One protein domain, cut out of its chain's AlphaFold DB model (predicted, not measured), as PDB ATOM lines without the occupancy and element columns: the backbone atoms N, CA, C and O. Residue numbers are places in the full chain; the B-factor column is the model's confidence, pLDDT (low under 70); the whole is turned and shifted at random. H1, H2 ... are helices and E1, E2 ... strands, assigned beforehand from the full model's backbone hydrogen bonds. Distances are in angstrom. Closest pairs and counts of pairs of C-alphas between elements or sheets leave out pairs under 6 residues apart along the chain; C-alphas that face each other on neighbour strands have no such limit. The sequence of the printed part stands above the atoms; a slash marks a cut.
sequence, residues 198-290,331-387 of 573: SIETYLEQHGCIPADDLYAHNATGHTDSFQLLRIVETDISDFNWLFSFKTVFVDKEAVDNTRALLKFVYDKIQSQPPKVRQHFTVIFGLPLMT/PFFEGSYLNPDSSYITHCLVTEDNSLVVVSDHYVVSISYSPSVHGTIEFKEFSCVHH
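What this domain is: This is residues 198 to 290 and 331 to 387 of the 573 residues of an uncharacterized protein of Scheffersomyces stipitis (strain ATCC 58785 / CBS 6054 / NBRC 10063 / NRRL Y-11545) (UniProt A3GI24). Two four-stranded sheets form a sandwich that is only partly face to face, close together where E1 and E5 approach, with the helical hairpin H2 and H3 covering one face of the second sheet. The small helix H1 lies over the first sheet, on the opposite face from H2. The 150 printed residues include three named helices and eight named strands, in the order H1 E1 E2 E3 E4 H2 H3 E5 E6 E7 E8. The sheets, E1 E2 E3 E4 and E5 E6 E7 E8, are antiparallel, and the class is mixed, helices and strands. The whole is compact, with a radius of gyration of the C-alphas of 15.4 A and spans of 44 by 31 by 26 A.

How they stand to each other: E1, residues 214 to 217, E2, residues 225 to 233, E3, residues 241 to 249, and E4, residues 252 to 256, make a meander, each strand the antiparallel neighbour of the one before; N 215 and O 229, 2.8 A, N 228 and O 246, 2.8 A, and N 247 and O 255, 2.8 A, are within hydrogen-bond range. H1, residues 199 to 205, is on this sheet at a height of 9.7 A. H2, residues 258 to 270, and H3, residues 274 to 283, form a helical hairpin: they touch at a shallow tilt of 16 degrees, opposite ways, H2 with residues 266 to 270 alone, and their closest C-alphas, of Ile 269 and Arg 277, are 5.3 A apart. E5, residues 345 to 350, E6, residues 355 to 360, E7, residues 363 to 371, and E8, residues 377 to 386, make a second meander, twisted; N 349 and O 357, 2.9 A, N 358 and O 365, 2.8 A, and N 366 and O 383, 2.8 A, are within range. H2 and H3 are on the same face of it, at heights of 9.3 A and 10.3 A. The closest C-alphas of E1 and E5, of His 217 and Val 350, are 6.1 A apart. In H1, H2 and H3 every O i to N i+4 pair is within hydrogen-bond range.

Where its parts are: H1 begins at C-alpha 199 (165.819, 175.665, 178.195). E2 is 26.0 A long, E3 25.5 A, H2 18.4 A and E7 25.5 A. E8, 26.3 A, bends by 55 degrees at residue 380 and ends at C-alpha 386 (130.003, 182.139, 183.266).

The domain as a whole: The C-alphas farthest apart, of Ser 198 and Pro 274, are 45.8 A apart. Residues 291 to 330 are not printed; C-alphas 290 and 331 are 7.0 A apart across the cut. Of the links printed whole, none is long. Mean pLDDT of the printed part is 74.7; 52 residues are under 70, among them 198 to 225 and 331 to 341.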
ATOM      1  N   SER A 198     170.450 174.871 176.938       52.59
ATOM      2  CA  SER A 198     169.181 175.294 176.341       52.59
ATOM      3  C   SER A 198     168.043 175.009 177.330       52.59
ATOM      4  O   SER A 198     168.121 174.056 178.112       52.59
ATOM      5  N   ILE A 199     166.995 175.837 177.324       41.56
ATOM      6  CA  ILE A 199     165.819 175.665 178.195       41.56
ATOM      7  C   ILE A 199     165.244 174.259 178.023       41.56
ATOM      8  O   ILE A 199     164.895 173.620 179.006       41.56
ATOM      9  N   GLU A 200     165.235 173.727 176.804       41.94
ATOM     10  CA  GLU A 200     164.765 172.372 176.522       41.94
ATOM     11  C   GLU A 200     165.604 171.321 177.264       41.94
ATOM     12  O   GLU A 200     165.054 170.485 177.976       41.94
ATOM     13  N   THR A 201     166.937 171.425 177.218       49.34
ATOM     14  CA  THR A 201     167.845 170.522 177.952       49.34
ATOM     15  C   THR A 201     167.602 170.586 179.464       49.34
ATOM     16  O   THR A 201     167.657 169.572 180.163       49.34
ATOM     17  N   TYR A 202     167.314 171.784 179.977       46.28
ATOM     18  CA  TYR A 202     166.994 172.000 181.382       46.28
ATOM     19  C   TYR A 202     165.672 171.327 181.784       46.28
ATOM     20  O   TYR A 202     165.618 170.626 182.797       46.28
ATOM     21  N   LEU A 203     164.613 171.515 180.988       45.47
ATOM     22  CA  LEU A 203     163.291 170.926 181.221       45.47
ATOM     23  C   LEU A 203     163.355 169.398 181.253       45.47
ATOM     24  O   LEU A 203     162.771 168.763 182.130       45.47
ATOM     25  N   GLU A 204     164.131 168.810 180.349       51.22
ATOM     26  CA  GLU A 204     164.283 167.363 180.259       51.22
ATOM     27  C   GLU A 204     165.066 166.765 181.430       51.22
ATOM     28  O   GLU A 204     164.658 165.741 181.977       51.22
ATOM     29  N   GLN A 205     166.128 167.437 181.886       46.97
ATOM     30  CA  GLN A 205     166.892 167.026 183.071       46.97
ATOM     31  C   GLN A 205     166.056 167.027 184.359       46.97
ATOM     32  O   GLN A 205     166.371 166.285 185.287       46.97
ATOM     33  N   HIS A 206     164.984 167.818 184.405       45.31
ATOM     34  CA  HIS A 206     164.079 167.918 185.553       45.31
ATOM     35  C   HIS A 206     162.767 167.137 185.354       45.31
ATOM     36  O   HIS A 206     161.791 167.362 186.072       45.31
ATOM     37  N   GLY A 207     162.728 166.207 184.391       38.56
ATOM     38  CA  GLY A 207     161.585 165.313 184.174       38.56
ATOM     39  C   GLY A 207     160.342 165.997 183.590       38.56
ATOM     40  O   GLY A 207     159.242 165.446 183.662       38.56
ATOM     41  N   CYS A 208     160.486 167.189 183.010       38.19
ATOM     42  CA  CYS A 208     159.423 167.868 182.279       38.19
ATOM     43  C   CYS A 208     159.468 167.420 180.809       38.19
ATOM     44  O   CYS A 208     160.211 167.969 179.998       38.19
ATOM     45  N   ILE A 209     158.690 166.390 180.461       42.25
ATOM     46  CA  ILE A 209     158.471 165.979 179.065       42.25
ATOM     47  C   ILE A 209     157.326 166.839 178.494       42.25
ATOM     48  O   ILE A 209     156.261 166.873 179.121       42.25
ATOM     49  N   PRO A 210     157.502 167.534 177.355       38.06
ATOM     50  CA  PRO A 210     156.418 168.213 176.655       38.06
ATOM     51  C   PRO A 210     155.363 167.190 176.229       38.06
ATOM     52  O   PRO A 210     155.659 166.265 175.476       38.06
ATOM     53  N   ALA A 211     154.153 167.348 176.756       41.34
ATOM     54  CA  ALA A 211     152.943 166.762 176.192       41.34
ATOM     55  C   ALA A 211     152.284 167.802 175.270       41.34
ATOM     56  O   ALA A 211     152.691 168.966 175.289       41.34
ATOM     57  N   ASP A 212     151.266 167.395 174.513       37.72
ATOM     58  CA  ASP A 212     150.581 168.258 173.539       37.72
ATOM     59  C   ASP A 212     149.960 169.529 174.169       37.72
ATOM     60  O   ASP A 212     149.830 170.544 173.489       37.72
ATOM     61  N   ASP A 213     149.745 169.538 175.495       52.84
ATOM     62  CA  ASP A 213     149.230 170.673 176.279       52.84
ATOM     63  C   ASP A 213     150.251 171.250 177.289       52.84
ATOM     64  O   ASP A 213     149.935 171.527 178.457       52.84
ATOM     65  N   LEU A 214     151.516 171.404 176.878       45.06
ATOM     66  CA  LEU A 214     152.513 172.150 177.655       45.06
ATOM     67  C   LEU A 214     152.504 173.637 177.270       45.06
ATOM     68  O   LEU A 214     152.958 174.027 176.196       45.06
ATOM     69  N   TYR A 215     152.090 174.487 178.205       58.09
ATOM     70  CA  TYR A 215     152.158 175.940 178.082       58.09
ATOM     71  C   TYR A 215     153.348 176.468 178.883       58.09
ATOM     72  O   TYR A 215     153.387 176.364 180.109       58.09
ATOM     73  N   ALA A 216     154.323 177.054 178.192       50.38
ATOM     74  CA  ALA A 216     155.495 177.667 178.805       50.38
ATOM     75  C   ALA A 216     155.469 179.185 178.611       50.38
ATOM     76  O   ALA A 216     155.236 179.674 177.505       50.38
ATOM     77  N   HIS A 217     155.741 179.936 179.677       55.56
ATOM     78  CA  HIS A 217     155.804 181.391 179.614       55.56
ATOM     79  C   HIS A 217     156.927 181.976 180.482       55.56
ATOM     80  O   HIS A 217     157.224 181.467 181.561       55.56
ATOM     81  N   ASN A 218     157.555 183.066 180.029       49.53
ATOM     82  CA  ASN A 218     158.567 183.785 180.805       49.53
ATOM     83  C   ASN A 218     157.886 184.814 181.723       49.53
ATOM     84  O   ASN A 218     157.510 185.897 181.289       49.53
ATOM     85  N   ALA A 219     157.713 184.466 182.995       47.69
ATOM     86  CA  ALA A 219     156.787 185.164 183.886       47.69
ATOM     87  C   ALA A 219     157.308 186.460 184.528       47.69
ATOM     88  O   ALA A 219     156.538 187.173 185.171       47.69
ATOM     89  N   THR A 220     158.600 186.775 184.417       45.56
ATOM     90  CA  THR A 220     159.179 187.882 185.200       45.56
ATOM     91  C   THR A 220     159.779 189.001 184.365       45.56
ATOM     92  O   THR A 220     160.205 190.000 184.941       45.56
ATOM     93  N   GLY A 221     159.875 188.862 183.036       47.91
ATOM     94  CA  GLY A 221     160.686 189.770 182.206       47.91
ATOM     95  C   GLY A 221     162.180 189.782 182.584       47.91
ATOM     96  O   GLY A 221     162.991 190.417 181.912       47.91
ATOM     97  N   HIS A 222     162.547 189.056 183.642       47.22
ATOM     98  CA  HIS A 222     163.887 188.700 184.049       47.22
ATOM     99  C   HIS A 222     164.188 187.331 183.435       47.22
ATOM    100  O   HIS A 222     163.323 186.468 183.335       47.22
ATOM    101  N   THR A 223     165.416 187.134 182.978       54.69
ATOM    102  CA  THR A 223     165.826 185.970 182.179       54.69
ATOM    103  C   THR A 223     165.827 184.641 182.931       54.69
ATOM    104  O   THR A 223     166.077 183.606 182.321       54.69
ATOM    105  N   ASP A 224     165.541 184.648 184.233       67.56
ATOM    106  CA  ASP A 224     166.016 183.594 185.126       67.56
ATOM    107  C   ASP A 224     164.905 182.631 185.574       67.56
ATOM    108  O   ASP A 224     165.187 181.699 186.328       67.56
ATOM    109  N   SER A 225     163.649 182.824 185.134       63.88
ATOM    110  CA  SER A 225     162.530 181.945 185.508       63.88
ATOM    111  C   SER A 225     161.427 181.808 184.449       63.88
ATOM    112  O   SER A 225     160.939 182.807 183.926       63.88
ATOM    113  N   PHE A 226     160.938 180.587 184.245       70.94
ATOM    114  CA  PHE A 226     159.806 180.228 183.391       70.94
ATOM    115  C   PHE A 226     158.686 179.608 184.220       70.94
ATOM    116  O   PHE A 226     158.934 178.904 185.192       70.94
ATOM    117  N   GLN A 227     157.445 179.842 183.819       72.25
ATOM    118  CA  GLN A 227     156.280 179.150 184.348       72.25
ATOM    119  C   GLN A 227     155.833 178.114 183.333       72.25
ATOM    120  O   GLN A 227     155.662 178.423 182.153       72.25
ATOM    121  N   LEU A 228     155.671 176.887 183.803       72.94
ATOM    122  CA  LEU A 228     155.185 175.764 183.028       72.94
ATOM    123  C   LEU A 228     153.842 175.362 183.584       72.94
ATOM    124  O   LEU A 228     153.738 174.921 184.728       72.94
ATOM    125  N   LEU A 229     152.827 175.462 182.748       74.62
ATOM    126  CA  LEU A 229     151.580 174.783 182.979       74.62
ATOM    127  C   LEU A 229     151.522 173.570 182.064       74.62
ATOM    128  O   LEU A 229     151.632 173.689 180.849       74.62
ATOM    129  N   ARG A 230     151.313 172.409 182.658       76.38
ATOM    130  CA  ARG A 230     150.998 171.183 181.950       76.38
ATOM    131  C   ARG A 230     149.589 170.781 182.334       76.38
ATOM    132  O   ARG A 230     149.281 170.681 183.521       76.38
ATOM    133  N   ILE A 231     148.759 170.547 181.335       68.31
ATOM    134  CA  ILE A 231     147.464 169.908 181.520       68.31
ATOM    135  C   ILE A 231     147.613 168.501 180.940       68.31
ATOM    136  O   ILE A 231     148.209 168.329 179.883       68.31
ATOM    137  N   VAL A 232     147.212 167.476 181.687       64.19
ATOM    138  CA  VAL A 232     147.348 166.084 181.251       64.19
ATOM    139  C   VAL A 232     145.972 165.441 181.174       64.19
ATOM    140  O   VAL A 232     145.314 165.256 182.202       64.19
ATOM    141  N   GLU A 233     145.601 165.106 179.937       57.00
ATOM    142  CA  GLU A 233     144.756 163.972 179.553       57.00
ATOM    143  C   GLU A 233     145.101 162.735 180.399       57.00
ATOM    144  O   GLU A 233     146.169 162.167 180.176       57.00
ATOM    145  N   THR A 234     144.324 162.337 181.412       56.97
ATOM    146  CA  THR A 234     144.563 161.011 182.027       56.97
ATOM    147  C   THR A 234     143.990 159.924 181.123       56.97
ATOM    148  O   THR A 234     143.096 160.237 180.369       56.97
ATOM    149  N   ASP A 235     144.487 158.680 181.179       48.53
ATOM    150  CA  ASP A 235     143.917 157.508 180.463       48.53
ATOM    151  C   ASP A 235     142.984 156.661 181.363       48.53
ATOM    152  O   ASP A 235     142.504 155.585 180.999       48.53
ATOM    153  N   ILE A 236     142.623 157.186 182.540       55.00
ATOM    154  CA  ILE A 236     141.632 156.593 183.455       55.00
ATOM    155  C   ILE A 236     140.200 156.877 182.963       55.00
ATOM    156  O   ILE A 236     139.654 157.906 183.330       55.00
ATOM    157  N   SER A 237     139.670 155.990 182.106       45.88
ATOM    158  CA  SER A 237     138.439 155.949 181.263       45.88
ATOM    159  C   SER A 237     137.207 156.876 181.463       45.88
ATOM    160  O   SER A 237     136.257 156.738 180.700       45.88
ATOM    161  N   ASP A 238     137.196 157.829 182.394       48.09
ATOM    162  CA  ASP A 238     136.101 158.750 182.740       48.09
ATOM    163  C   ASP A 238     136.599 160.219 182.941       48.09
ATOM    164  O   ASP A 238     136.064 160.954 183.767       48.09
ATOM    165  N   PHE A 239     137.662 160.633 182.235       51.81
ATOM    166  CA  PHE A 239     138.697 161.614 182.642       51.81
ATOM    167  C   PHE A 239     138.332 162.881 183.435       51.81
ATOM    168  O   PHE A 239     137.456 163.674 183.088       51.81
ATOM    169  N   ASN A 240     139.206 163.132 184.420       52.50
ATOM    170  CA  ASN A 240     139.537 164.442 184.977       52.50
ATOM    171  C   ASN A 240     140.885 164.908 184.396       52.50
ATOM    172  O   ASN A 240     141.793 164.101 184.176       52.50
ATOM    173  N   TRP A 241     141.033 166.217 184.208       63.75
ATOM    174  CA  TRP A 241     142.285 166.839 183.788       63.75
ATOM    175  C   TRP A 241     143.254 166.932 184.971       63.75
ATOM    176  O   TRP A 241     142.896 167.414 186.049       63.75
ATOM    177  N   LEU A 242     144.502 166.512 184.772       65.44
ATOM    178  CA  LEU A 242     145.577 166.735 185.736       65.44
ATOM    179  C   LEU A 242     146.264 168.063 185.441       65.44
ATOM    180  O   LEU A 242     146.942 168.213 184.427       65.44
ATOM    181  N   PHE A 243     146.132 169.019 186.353       72.69
ATOM    182  CA  PHE A 243     146.919 170.245 186.312       72.69
ATOM    183  C   PHE A 243     148.274 170.003 186.959       72.69
ATOM    184  O   PHE A 243     148.343 169.498 188.076       72.69
ATOM    185  N   SER A 244     149.344 170.428 186.296       78.25
ATOM    186  CA  SER A 244     150.648 170.635 186.912       78.25
ATOM    187  C   SER A 244     151.133 172.042 186.595       78.25
ATOM    188  O   SER A 244     151.175 172.443 185.437       78.25
ATOM    189  N   PHE A 245     151.484 172.807 187.624       79.19
ATOM    190  CA  PHE A 245     151.981 174.169 187.484       79.19
ATOM    191  C   PHE A 245     153.328 174.293 188.184       79.19
ATOM    192  O   PHE A 245     153.404 174.240 189.410       79.19
ATOM    193  N   LYS A 246     154.402 174.422 187.408       81.12
ATOM    194  CA  LYS A 246     155.781 174.432 187.901       81.12
ATOM    195  C   LYS A 246     156.477 175.735 187.537       81.12
ATOM    196  O   LYS A 246     156.427 176.155 186.385       81.12
ATOM    197  N   THR A 247     157.206 176.310 188.489       75.56
ATOM    198  CA  THR A 247     158.173 177.374 188.198       75.56
ATOM    199  C   THR A 247     159.529 176.744 187.946       75.56
ATOM    200  O   THR A 247     160.065 176.059 188.811       75.56
ATOM    201  N   VAL A 248     160.126 177.014 186.800       73.94
ATOM    202  CA  VAL A 248     161.480 176.596 186.453       73.94
ATOM    203  C   VAL A 248     162.420 177.786 186.547       73.94
ATOM    204  O   VAL A 248     162.163 178.803 185.919       73.94
ATOM    205  N   PHE A 249     163.521 177.667 187.288       72.88
ATOM    206  CA  PHE A 249     164.587 178.672 187.310       72.88
ATOM    207  C   PHE A 249     165.780 178.199 186.484       72.88
ATOM    208  O   PHE A 249     166.068 177.010 186.478       72.88
ATOM    209  N   VAL A 250     166.500 179.118 185.836       67.50
ATOM    210  CA  VAL A 250     167.663 178.784 184.983       67.50
ATOM    211  C   VAL A 250     168.770 178.047 185.757       67.50
ATOM    212  O   VAL A 250     169.446 177.198 185.187       67.50
ATOM    213  N   ASP A 251     168.883 178.286 187.070       75.44
ATOM    214  CA  ASP A 251     169.921 177.702 187.935       75.44
ATOM    215  C   ASP A 251     169.375 177.003 189.199       75.44
ATOM    216  O   ASP A 251     170.136 176.717 190.128       75.44
ATOM    217  N   LYS A 252     168.059 176.761 189.303       75.88
ATOM    218  CA  LYS A 252     167.464 176.115 190.493       75.88
ATOM    219  C   LYS A 252     166.373 175.139 190.116       75.88
ATOM    220  O   LYS A 252     165.550 175.459 189.260       75.88
ATOM    221  N   GLU A 253     166.316 174.030 190.849       76.25
ATOM    222  CA  GLU A 253     165.293 172.995 190.708       76.25
ATOM    223  C   GLU A 253     163.891 173.583 190.503       76.25
ATOM    224  O   GLU A 253     163.509 174.589 191.109       76.25
ATOM    225  N   ALA A 254     163.134 172.942 189.612       79.12
ATOM    226  CA  ALA A 254     161.762 173.324 189.340       79.12
ATOM    227  C   ALA A 254     160.931 173.265 190.632       79.12
ATOM    228  O   ALA A 254     160.831 172.218 191.267       79.12
ATOM    229  N   VAL A 255     160.311 174.382 191.003       83.88
ATOM    230  CA  VAL A 255     159.403 174.462 192.147       83.88
ATOM    231  C   VAL A 255     158.012 174.059 191.678       83.88
ATOM    232  O   VAL A 255     157.410 174.738 190.843       83.88
ATOM    233  N   ASP A 256     157.493 172.957 192.210       84.12
ATOM    234  CA  ASP A 256     156.137 172.505 191.917       84.12
ATOM    235  C   ASP A 256     155.109 173.319 192.724       84.12
ATOM    236  O   ASP A 256     155.005 173.203 193.944       84.12
ATOM    237  N   ASN A 257     154.348 174.172 192.036       88.00
ATOM    238  CA  ASN A 257     153.294 175.007 192.613       88.00
ATOM    239  C   ASN A 257     151.894 174.409 192.387       88.00
ATOM    240  O   ASN A 257     150.892 175.058 192.692       88.00
ATOM    241  N   THR A 258     151.799 173.169 191.897       87.75
ATOM    242  CA  THR A 258     150.534 172.495 191.574       87.75
ATOM    243  C   THR A 258     149.620 172.400 192.788       87.75
ATOM    244  O   THR A 258     148.463 172.814 192.737       87.75
ATOM    245  N   ARG A 259     150.142 171.902 193.917       87.19
ATOM    246  CA  ARG A 259     149.358 171.758 195.151       87.19
ATOM    247  C   ARG A 259     148.876 173.112 195.672       87.19
ATOM    248  O   ARG A 259     147.735 173.221 196.109       87.19
ATOM    249  N   ALA A 260     149.728 174.137 195.609       91.12
ATOM    250  CA  ALA A 260     149.379 175.491 196.030       91.12
ATOM    251  C   ALA A 260     148.273 176.092 195.146       91.12
ATOM    252  O   ALA A 260     147.314 176.648 195.678       91.12
ATOM    253  N   LEU A 261     148.363 175.913 193.821       92.62
ATOM    254  CA  LEU A 261     147.336 176.334 192.868       92.62
ATOM    255  C   LEU A 261     146.004 175.636 193.153       92.62
ATOM    256  O   LEU A 261     144.978 176.294 193.288       92.62
ATOM    257  N   LEU A 262     146.011 174.309 193.270       91.88
ATOM    258  CA  LEU A 262     144.784 173.531 193.434       91.88
ATOM    259  C   LEU A 262     144.136 173.759 194.800       91.88
ATOM    260  O   LEU A 262     142.914 173.865 194.868       91.88
ATOM    261  N   LYS A 263     144.933 173.949 195.861       92.81
ATOM    262  CA  LYS A 263     144.430 174.374 197.177       92.81
ATOM    263  C   LYS A 263     143.782 175.755 197.090       92.81
ATOM    264  O   LYS A 263     142.665 175.937 197.558       92.81
ATOM    265  N   PHE A 264     144.444 176.705 196.429       94.69
ATOM    266  CA  PHE A 264     143.894 178.041 196.214       94.69
ATOM    267  C   PHE A 264     142.569 177.997 195.441       94.69
ATOM    268  O   PHE A 264     141.595 178.621 195.858       94.69
ATOM    269  N   VAL A 265     142.502 177.235 194.344       93.88
ATOM    270  CA  VAL A 265     141.264 177.048 193.574       93.88
ATOM    271  C   VAL A 265     140.188 176.423 194.454       93.88
ATOM    272  O   VAL A 265     139.089 176.972 194.523       93.88
ATOM    273  N   TYR A 266     140.502 175.336 195.164       93.44
ATOM    274  CA  TYR A 266     139.584 174.657 196.077       93.44
ATOM    275  C   TYR A 266     138.968 175.628 197.086       93.44
ATOM    276  O   TYR A 266     137.742 175.742 197.151       93.44
ATOM    277  N   ASP A 267     139.798 176.389 197.800       93.88
ATOM    278  CA  ASP A 267     139.358 177.357 198.806       93.88
ATOM    279  C   ASP A 267     138.436 178.425 198.198       93.88
ATOM    280  O   ASP A 267     137.402 178.785 198.773       93.88
ATOM    281  N   LYS A 268     138.764 178.914 196.995       94.31
ATOM    282  CA  LYS A 268     137.975 179.945 196.307       94.31
ATOM    283  C   LYS A 268     136.635 179.412 195.811       94.31
ATOM    284  O   LYS A 268     135.623 180.104 195.969       94.31
ATOM    285  N   ILE A 269     136.579 178.190 195.280       93.50
ATOM    286  CA  ILE A 269     135.331 177.621 194.750       93.50
ATOM    287  C   ILE A 269     134.346 177.190 195.845       93.50
ATOM    288  O   ILE A 269     133.144 177.135 195.575       93.50
ATOM    289  N   GLN A 270     134.794 176.943 197.085       91.94
ATOM    290  CA  GLN A 270     133.874 176.625 198.190       91.94
ATOM    291  C   GLN A 270     132.857 177.747 198.439       91.94
ATOM    292  O   GLN A 270     131.701 177.481 198.773       91.94
ATOM    293  N   SER A 271     133.267 178.997 198.209       90.81
ATOM    294  CA  SER A 271     132.403 180.177 198.322       90.81
ATOM    295  C   SER A 271     131.444 180.372 197.137       90.81
ATOM    296  O   SER A 271     130.539 181.203 197.206       90.81
ATOM    297  N   GLN A 272     131.614 179.611 196.052       90.31
ATOM    298  CA  GLN A 272     130.849 179.762 194.816       90.31
ATOM    299  C   GLN A 272     129.521 178.980 194.850       90.31
ATOM    300  O   GLN A 272     129.360 178.028 195.634       90.31
ATOM    301  N   PRO A 273     128.552 179.341 193.979       91.06
ATOM    302  CA  PRO A 273     127.297 178.607 193.843       91.06
ATOM    303  C   PRO A 273     127.525 177.112 193.557       91.06
ATOM    304  O   PRO A 273     128.473 176.781 192.843       91.06
ATOM    305  N   PRO A 274     126.645 176.200 194.021       91.06
ATOM    306  CA  PRO A 274     126.852 174.751 193.903       91.06
ATOM    307  C   PRO A 274     127.179 174.260 192.488       91.06
ATOM    308  O   PRO A 274     128.080 173.448 192.328       91.06
ATOM    309  N   LYS A 275     126.516 174.808 191.458       88.94
ATOM    310  CA  LYS A 275     126.797 174.470 190.051       88.94
ATOM    311  C   LYS A 275     128.219 174.844 189.626       88.94
ATOM    312  O   LYS A 275     128.907 174.042 189.019       88.94
ATOM    313  N   VAL A 276     128.664 176.048 189.988       89.25
ATOM    314  CA  VAL A 276     130.017 176.550 189.688       89.25
ATOM    315  C   VAL A 276     131.064 175.720 190.427       89.25
ATOM    316  O   VAL A 276     132.090 175.352 189.866       89.25
ATOM    317  N   ARG A 277     130.781 175.383 191.688       91.75
ATOM    318  CA  ARG A 277     131.644 174.528 192.497       91.75
ATOM    319  C   ARG A 277     131.776 173.139 191.893       91.75
ATOM    320  O   ARG A 277     132.900 172.690 191.731       91.75
ATOM    321  N   GLN A 278     130.666 172.490 191.545       89.56
ATOM    322  CA  GLN A 278     130.668 171.174 190.902       89.56
ATOM    323  C   GLN A 278     131.474 171.208 189.601       89.56
ATOM    324  O   GLN A 278     132.365 170.383 189.425       89.56
ATOM    325  N   HIS A 279     131.237 172.218 188.761       88.75
ATOM    326  CA  HIS A 279     131.956 172.424 187.505       88.75
ATOM    327  C   HIS A 279     133.474 172.478 187.690       88.75
ATOM    328  O   HIS A 279     134.213 171.716 187.076       88.75
ATOM    329  N   PHE A 280     133.958 173.344 188.584       89.88
ATOM    330  CA  PHE A 280     135.400 173.480 188.815       89.88
ATOM    331  C   PHE A 280     136.007 172.339 189.610       89.88
ATOM    332  O   PHE A 280     137.181 172.036 189.434       89.88
ATOM    333  N   THR A 281     135.216 171.696 190.459       88.50
ATOM    334  CA  THR A 281     135.627 170.479 191.152       88.50
ATOM    335  C   THR A 281     135.994 169.404 190.132       88.50
ATOM    336  O   THR A 281     137.078 168.838 190.225       88.50
ATOM    337  N   VAL A 282     135.147 169.201 189.121       86.12
ATOM    338  CA  VAL A 282     135.409 168.287 188.004       86.12
ATOM    339  C   VAL A 282     136.603 168.757 187.173       86.12
ATOM    340  O   VAL A 282     137.583 168.034 187.044       86.12
ATOM    341  N   ILE A 283     136.569 169.994 186.666       87.12
ATOM    342  CA  ILE A 283     137.598 170.484 185.737       87.12
ATOM    343  C   ILE A 283     139.000 170.415 186.330       87.12
ATOM    344  O   ILE A 283     139.912 169.969 185.647       87.12
ATOM    345  N   PHE A 284     139.177 170.835 187.583       87.81
ATOM    346  CA  PHE A 284     140.480 170.838 188.248       87.81
ATOM    347  C   PHE A 284     140.822 169.509 188.940       87.81
ATOM    348  O   PHE A 284     141.827 169.442 189.647       87.81
ATOM    349  N   GLY A 285     139.993 168.468 188.789       85.25
ATOM    350  CA  GLY A 285     140.225 167.162 189.407       85.25
ATOM    351  C   GLY A 285     140.285 167.204 190.939       85.25
ATOM    352  O   GLY A 285     140.950 166.377 191.561       85.25
ATOM    353  N   LEU A 286     139.609 168.168 191.573       86.06
ATOM    354  CA  LEU A 286     139.706 168.408 193.018       86.06
ATOM    355  C   LEU A 286     139.201 167.255 193.907       86.06
ATOM    356  O   LEU A 286     139.771 167.093 194.984       86.06
ATOM    357  N   PRO A 287     138.199 166.426 193.528       79.38
ATOM    358  CA  PRO A 287     137.789 165.274 194.335       79.38
ATOM    359  C   PRO A 287     138.887 164.237 194.515       79.38
ATOM    360  O   PRO A 287     138.847 163.455 195.460       79.38
ATOM    361  N   LEU A 288     139.855 164.218 193.599       71.69
ATOM    362  CA  LEU A 288     140.975 163.292 193.654       71.69
ATOM    363  C   LEU A 288     142.022 163.741 194.678       71.69
ATOM    364  O   LEU A 288     142.972 163.004 194.898       71.69
ATOM    365  N   MET A 289     141.864 164.916 195.301       75.88
ATOM    366  CA  MET A 289     142.853 165.513 196.193       75.88
ATOM    367  C   MET A 289     142.336 165.693 197.620       75.88
ATOM    368  O   MET A 289     141.236 166.193 197.849       75.88
ATOM    369  N   THR A 290     143.185 165.391 198.605       75.88
ATOM    370  CA  THR A 290     143.012 165.879 199.982       75.88
ATOM    371  C   THR A 290     143.832 167.142 200.212       75.88
ATOM    372  O   THR A 290     145.063 167.116 200.112       75.88
ATOM    373  N   PRO A 331     148.337 163.149 196.959       58.62
ATOM    374  CA  PRO A 331     147.799 161.808 196.815       58.62
ATOM    375  C   PRO A 331     146.569 161.909 195.917       58.62
ATOM    376  O   PRO A 331     145.583 162.537 196.294       58.62
ATOM    377  N   PHE A 332     146.657 161.341 194.719       61.22
ATOM    378  CA  PHE A 332     145.510 161.176 193.840       61.22
ATOM    379  C   PHE A 332     144.748 159.937 194.293       61.22
ATOM    380  O   PHE A 332     145.323 158.849 194.348       61.22
ATOM    381  N   PHE A 333     143.474 160.083 194.644       58.38
ATOM    382  CA  PHE A 333     142.631 158.909 194.838       58.38
ATOM    383  C   PHE A 333     142.263 158.315 193.485       58.38
ATOM    384  O   PHE A 333     141.703 159.002 192.635       58.38
ATOM    385  N   GLU A 334     142.511 157.022 193.306       55.31
ATOM    386  CA  GLU A 334     141.845 156.252 192.260       55.31
ATOM    387  C   GLU A 334     140.366 156.118 192.641       55.31
ATOM    388  O   GLU A 334     139.990 155.327 193.508       55.31
ATOM    389  N   GLY A 335     139.519 156.946 192.037       56.81
ATOM    390  CA  GLY A 335     138.074 156.883 192.194       56.81
ATOM    391  C   GLY A 335     137.394 157.203 190.873       56.81
ATOM    392  O   GLY A 335     137.718 158.202 190.235       56.81
ATOM    393  N   SER A 336     136.437 156.367 190.466       54.38
ATOM    394  CA  SER A 336     135.578 156.646 189.315       54.38
ATOM    395  C   SER A 336     134.625 157.782 189.688       54.38
ATOM    396  O   SER A 336     133.637 157.573 190.400       54.38
ATOM    397  N   TYR A 337     134.931 158.998 189.248       57.97
ATOM    398  CA  TYR A 337     133.994 160.108 189.330       57.97
ATOM    399  C   TYR A 337     133.166 160.098 188.051       57.97
ATOM    400  O   TYR A 337     133.648 160.489 186.995       57.97
ATOM    401  N   LEU A 338     131.921 159.628 188.141       56.59
ATOM    402  CA  LEU A 338     130.975 159.762 187.038       56.59
ATOM    403  C   LEU A 338     130.736 161.251 186.831       56.59
ATOM    404  O   LEU A 338     130.085 161.884 187.662       56.59
ATOM    405  N   ASN A 339     131.304 161.801 185.764       59.06
ATOM    406  CA  ASN A 339     131.098 163.180 185.377       59.06
ATOM    407  C   ASN A 339     129.741 163.284 184.657       59.06
ATOM    408  O   ASN A 339     129.627 162.824 183.520       59.06
ATOM    409  N   PRO A 340     128.677 163.799 185.303       56.53
ATOM    410  CA  PRO A 340     127.350 163.798 184.695       56.53
ATOM    411  C   PRO A 340     127.227 164.831 183.567       56.53
ATOM    412  O   PRO A 340     126.322 164.713 182.746       56.53
ATOM    413  N   ASP A 341     128.137 165.809 183.520       65.31
ATOM    414  CA  ASP A 341     128.159 166.901 182.556       65.31
ATOM    415  C   ASP A 341     129.562 166.973 181.943       65.31
ATOM    416  O   ASP A 341     130.555 166.967 182.657       65.31
ATOM    417  N   SER A 342     129.668 167.016 180.617       71.25
ATOM    418  CA  SER A 342     130.939 167.048 179.884       71.25
ATOM    419  C   SER A 342     131.680 168.383 180.066       71.25
ATOM    420  O   SER A 342     131.804 169.160 179.122       71.25
ATOM    421  N   SER A 343     132.137 168.684 181.278       81.81
ATOM    422  CA  SER A 343     132.967 169.845 181.578       81.81
ATOM    423  C   SER A 343     134.406 169.542 181.172       81.81
ATOM    424  O   SER A 343     135.027 168.630 181.713       81.81
ATOM    425  N   TYR A 344     134.956 170.317 180.243       84.75
ATOM    426  CA  TYR A 344     136.341 170.176 179.798       84.75
ATOM    427  C   TYR A 344     137.018 171.534 179.655       84.75
ATOM    428  O   TYR A 344     136.367 172.571 179.483       84.75
ATOM    429  N   ILE A 345     138.345 171.521 179.749       87.38
ATOM    430  CA  ILE A 345     139.174 172.688 179.476       87.38
ATOM    431  C   ILE A 345     139.318 172.768 177.970       87.38
ATOM    432  O   ILE A 345     139.746 171.824 177.323       87.38
ATOM    433  N   THR A 346     138.931 173.903 177.408       86.19
ATOM    434  CA  THR A 346     139.138 174.166 175.987       86.19
ATOM    435  C   THR A 346     140.506 174.771 175.756       86.19
ATOM    436  O   THR A 346     141.138 174.440 174.765       86.19
ATOM    437  N   HIS A 347     140.935 175.696 176.616       88.31
ATOM    438  CA  HIS A 347     142.163 176.463 176.442       88.31
ATOM    439  C   HIS A 347     142.747 176.859 177.792       88.31
ATOM    440  O   HIS A 347     142.017 177.109 178.756       88.31
ATOM    441  N   CYS A 348     144.065 177.025 177.820       89.69
ATOM    442  CA  CYS A 348     144.751 177.627 178.944       89.69
ATOM    443  C   CYS A 348     145.868 178.566 178.492       89.69
ATOM    444  O   CYS A 348     146.469 178.372 177.438       89.69
ATOM    445  N   LEU A 349     146.127 179.611 179.272       87.31
ATOM    446  CA  LEU A 349     147.143 180.609 178.972       87.31
ATOM    447  C   LEU A 349     147.792 181.107 180.263       87.31
ATOM    448  O   LEU A 349     147.105 181.542 181.183       87.31
ATOM    449  N   VAL A 350     149.123 181.094 180.293       87.12
ATOM    450  CA  VAL A 350     149.927 181.777 181.312       87.12
ATOM    451  C   VAL A 350     150.435 183.085 180.712       87.12
ATOM    452  O   VAL A 350     150.995 183.083 179.617       87.12
ATOM    453  N   THR A 351     150.213 184.201 181.398       86.62
ATOM    454  CA  THR A 351     150.427 185.552 180.865       86.62
ATOM    455  C   THR A 351     151.656 186.238 181.477       86.62
ATOM    456  O   THR A 351     152.113 185.883 182.567       86.62
ATOM    457  N   GLU A 352     152.164 187.277 180.803       82.88
ATOM    458  CA  GLU A 352     153.330 188.074 181.250       82.88
ATOM    459  C   GLU A 352     153.088 188.823 182.560       82.88
ATOM    460  O   GLU A 352     154.018 189.146 183.296       82.88
ATOM    461  N   ASP A 353     151.832 189.128 182.865       86.12
ATOM    462  CA  ASP A 353     151.439 189.821 184.086       86.12
ATOM    463  C   ASP A 353     151.126 188.865 185.241       86.12
ATOM    464  O   ASP A 353     150.509 189.284 186.217       86.12
ATOM    465  N   ASN A 354     151.603 187.619 185.160       91.44
ATOM    466  CA  ASN A 354     151.417 186.592 186.179       91.44
ATOM    467  C   ASN A 354     149.940 186.254 186.411       91.44
ATOM    468  O   ASN A 354     149.473 186.178 187.549       91.44
ATOM    469  N   SER A 355     149.205 186.044 185.320       91.44
ATOM    470  CA  SER A 355     147.848 185.513 185.356       91.44
ATOM    471  C   SER A 355     147.780 184.158 184.656       91.44
ATOM    472  O   SER A 355     148.437 183.902 183.649       91.44
ATOM    473  N   LEU A 356     146.970 183.268 185.215       92.88
ATOM    474  CA  LEU A 356     146.597 181.989 184.635       92.88
ATOM    475  C   LEU A 356     145.142 182.092 184.176       92.88
ATOM    476  O   LEU A 356     144.235 182.218 185.000       92.88
ATOM    477  N   VAL A 357     144.925 182.045 182.867       92.88
ATOM    478  CA  VAL A 357     143.599 182.070 182.253       92.88
ATOM    479  C   VAL A 357     143.221 180.659 181.837       92.88
ATOM    480  O   VAL A 357     143.860 180.088 180.960       92.88
ATOM    481  N   VAL A 358     142.161 180.116 182.430       92.25
ATOM    482  CA  VAL A 358     141.604 178.803 182.080       92.25
ATOM    483  C   VAL A 358     140.241 179.014 181.443       92.25
ATOM    484  O   VAL A 358     139.374 179.673 182.019       92.25
ATOM    485  N   VAL A 359     140.029 178.446 180.263       91.81
ATOM    486  CA  VAL A 359     138.746 178.502 179.564       91.81
ATOM    487  C   VAL A 359     138.163 177.106 179.482       91.81
ATOM    488  O   VAL A 359     138.820 176.158 179.066       91.81
ATOM    489  N   SER A 360     136.903 176.989 179.869       91.38
ATOM    490  CA  SER A 360     136.104 175.768 179.789       91.38
ATOM    491  C   SER A 360     134.855 176.009 178.955       91.38
ATOM    492  O   SER A 360     134.557 177.160 178.636       91.38
ATOM    493  N   ASP A 361     134.136 174.943 178.620       84.81
ATOM    494  CA  ASP A 361     132.819 174.956 177.964       84.81
ATOM    495  C   ASP A 361     131.929 176.172 178.310       84.81
ATOM    496  O   ASP A 361     131.365 176.775 177.413       84.81
ATOM    497  N   HIS A 362     131.824 176.629 179.556       90.38
ATOM    498  CA  HIS A 362     130.957 177.764 179.903       90.38
ATOM    499  C   HIS A 362     131.608 178.839 180.756       90.38
ATOM    500  O   HIS A 362     130.949 179.832 181.086       90.38
ATOM    501  N   TYR A 363     132.881 178.675 181.105       92.44
ATOM    502  CA  TYR A 363     133.540 179.560 182.051       92.44
ATOM    503  C   TYR A 363     134.899 180.032 181.562       92.44
ATOM    504  O   TYR A 363     135.695 179.249 181.055       92.44
ATOM    505  N   VAL A 364     135.181 181.307 181.821       93.50
ATOM    506  CA  VAL A 364     136.540 181.854 181.839       93.50
ATOM    507  C   VAL A 364     136.935 182.057 183.289       93.50
ATOM    508  O   VAL A 364     136.216 182.714 184.045       93.50
ATOM    509  N   VAL A 365     138.075 181.504 183.669       93.38
ATOM    510  CA  VAL A 365     138.714 181.707 184.964       93.38
ATOM    511  C   VAL A 365     139.997 182.483 184.738       93.38
ATOM    512  O   VAL A 365     140.759 182.159 183.836       93.38
ATOM    513  N   SER A 366     140.234 183.491 185.564       94.25
ATOM    514  CA  SER A 366     141.511 184.181 185.675       94.25
ATOM    515  C   SER A 366     142.013 184.049 187.107       94.25
ATOM    516  O   SER A 366     141.281 184.348 188.057       94.25
ATOM    517  N   ILE A 367     143.245 183.577 187.256       94.69
ATOM    518  CA  ILE A 367     143.934 183.439 188.534       94.69
ATOM    519  C   ILE A 367     145.179 184.310 188.487       94.69
ATOM    520  O   ILE A 367     146.116 183.989 187.762       94.69
ATOM    521  N   SER A 368     145.210 185.392 189.262       94.19
ATOM    522  CA  SER A 368     146.416 186.214 189.372       94.19
ATOM    523  C   SER A 368     147.331 185.669 190.457       94.19
ATOM    524  O   SER A 368     146.885 185.175 191.501       94.19
ATOM    525  N   TYR A 369     148.629 185.768 190.224       94.62
ATOM    526  CA  TYR A 369     149.637 185.327 191.165       94.62
ATOM    527  C   TYR A 369     150.821 186.286 191.204       94.62
ATOM    528  O   TYR A 369     150.998 187.141 190.341       94.62
ATOM    529  N   SER A 370     151.640 186.182 192.245       93.44
ATOM    530  CA  SER A 370     152.937 186.845 192.277       93.44
ATOM    531  C   SER A 370     154.042 185.855 192.599       93.44
ATOM    532  O   SER A 370     153.925 185.127 193.592       93.44
ATOM    533  N   PRO A 371     155.128 185.848 191.814       87.44
ATOM    534  CA  PRO A 371     156.307 185.079 192.158       87.44
ATOM    535  C   PRO A 371     156.944 185.659 193.427       87.44
ATOM    536  O   PRO A 371     157.095 186.874 193.567       87.44
ATOM    537  N   SER A 372     157.313 184.792 194.365       85.44
ATOM    538  CA  SER A 372     158.112 185.159 195.530       85.44
ATOM    539  C   SER A 372     159.605 185.120 195.198       85.44
ATOM    540  O   SER A 372     160.044 184.455 194.257       85.44
ATOM    541  N   VAL A 373     160.418 185.777 196.031       77.75
ATOM    542  CA  VAL A 373     161.891 185.772 195.924       77.75
ATOM    543  C   VAL A 373     162.478 184.352 196.011       77.75
ATOM    544  O   VAL A 373     163.555 184.081 195.480       77.75
ATOM    545  N   HIS A 374     161.764 183.424 196.651       79.31
ATOM    546  CA  HIS A 374     162.184 182.032 196.814       79.31
ATOM    547  C   HIS A 374     161.617 181.097 195.741       79.31
ATOM    548  O   HIS A 374     161.822 179.891 195.815       79.31
ATOM    549  N   GLY A 375     160.911 181.641 194.752       77.06
ATOM    550  CA  GLY A 375     160.324 180.888 193.652       77.06
ATOM    551  C   GLY A 375     159.030 180.150 193.966       77.06
ATOM    552  O   GLY A 375     158.438 179.537 193.074       77.06
ATOM    553  N   THR A 376     158.552 180.270 195.203       83.50
ATOM    554  CA  THR A 376     157.170 179.935 195.544       83.50
ATOM    555  C   THR A 376     156.231 180.961 194.926       83.50
ATOM    556  O   THR A 376     156.560 182.144 194.827       83.50
ATOM    557  N   ILE A 377     155.061 180.519 194.496       90.44
ATOM    558  CA  ILE A 377     154.045 181.403 193.937       90.44
ATOM    559  C   ILE A 377     152.989 181.693 194.997       90.44
ATOM    560  O   ILE A 377     152.468 180.783 195.638       90.44
ATOM    561  N   GLU A 378     152.648 182.968 195.159       94.19
ATOM    562  CA  GLU A 378     151.482 183.383 195.932       94.19
ATOM    563  C   GLU A 378     150.319 183.657 194.974       94.19
ATOM    564  O   GLU A 378     150.342 184.634 194.225       94.19
ATOM    565  N   PHE A 379     149.300 182.799 194.997       94.81
ATOM    566  CA  PHE A 379     148.051 183.015 194.266       94.81
ATOM    567  C   PHE A 379     147.173 184.015 195.024       94.81
ATOM    568  O   PHE A 379     146.940 183.864 196.223       94.81
ATOM    569  N   LYS A 380     146.700 185.054 194.333       94.81
ATOM    570  CA  LYS A 380     146.076 186.231 194.957       94.81
ATOM    571  C   LYS A 380     144.592 186.317 194.661       94.81
ATOM    572  O   LYS A 380     143.764 186.326 195.578       94.81
ATOM    573  N   GLU A 381     144.249 186.370 193.381       93.69
ATOM    574  CA  GLU A 381     142.884 186.603 192.925       93.69
ATOM    575  C   GLU A 381     142.361 185.401 192.149       93.69
ATOM    576  O   GLU A 381     143.096 184.776 191.392       93.69
ATOM    577  N   PHE A 382     141.090 185.073 192.369       93.25
ATOM    578  CA  PHE A 382     140.353 184.088 191.590       93.25
ATOM    579  C   PHE A 382     139.105 184.781 191.080       93.25
ATOM    580  O   PHE A 382     138.240 185.165 191.873       93.25
ATOM    581  N   SER A 383     139.025 184.922 189.768       91.56
ATOM    582  CA  SER A 383     137.947 185.631 189.101       91.56
ATOM    583  C   SER A 383     137.368 184.724 188.031       91.56
ATOM    584  O   SER A 383     138.098 184.085 187.278       91.56
ATOM    585  N   CYS A 384     136.044 184.614 187.990       91.81
ATOM    586  CA  CYS A 384     135.372 183.652 187.134       91.81
ATOM    587  C   CYS A 384     134.119 184.257 186.517       91.81
ATOM    588  O   CYS A 384     133.314 184.890 187.204       91.81
ATOM    589  N   VAL A 385     133.931 184.018 185.220       91.31
ATOM    590  CA  VAL A 385     132.741 184.436 184.490       91.31
ATOM    591  C   VAL A 385     132.131 183.269 183.751       91.31
ATOM    592  O   VAL A 385     132.781 182.624 182.935       91.31
ATOM    593  N   HIS A 386     130.845 183.052 184.019       90.50
ATOM    594  CA  HIS A 386     130.003 182.139 183.266       90.50
ATOM    595  C   HIS A 386     129.372 182.860 182.076       90.50
ATOM    596  O   HIS A 386     128.703 183.888 182.249       90.50
ATOM    597  N   HIS A 387     129.495 182.287 180.884       89.69
ATOM    598  CA  HIS A 387     128.809 182.803 179.714       89.69
ATOM    599  C   HIS A 387     128.392 181.698 178.739       89.69
ATOM    600  O   HIS A 387     129.212 180.935 178.239       89.69
TER     601      HIS A 387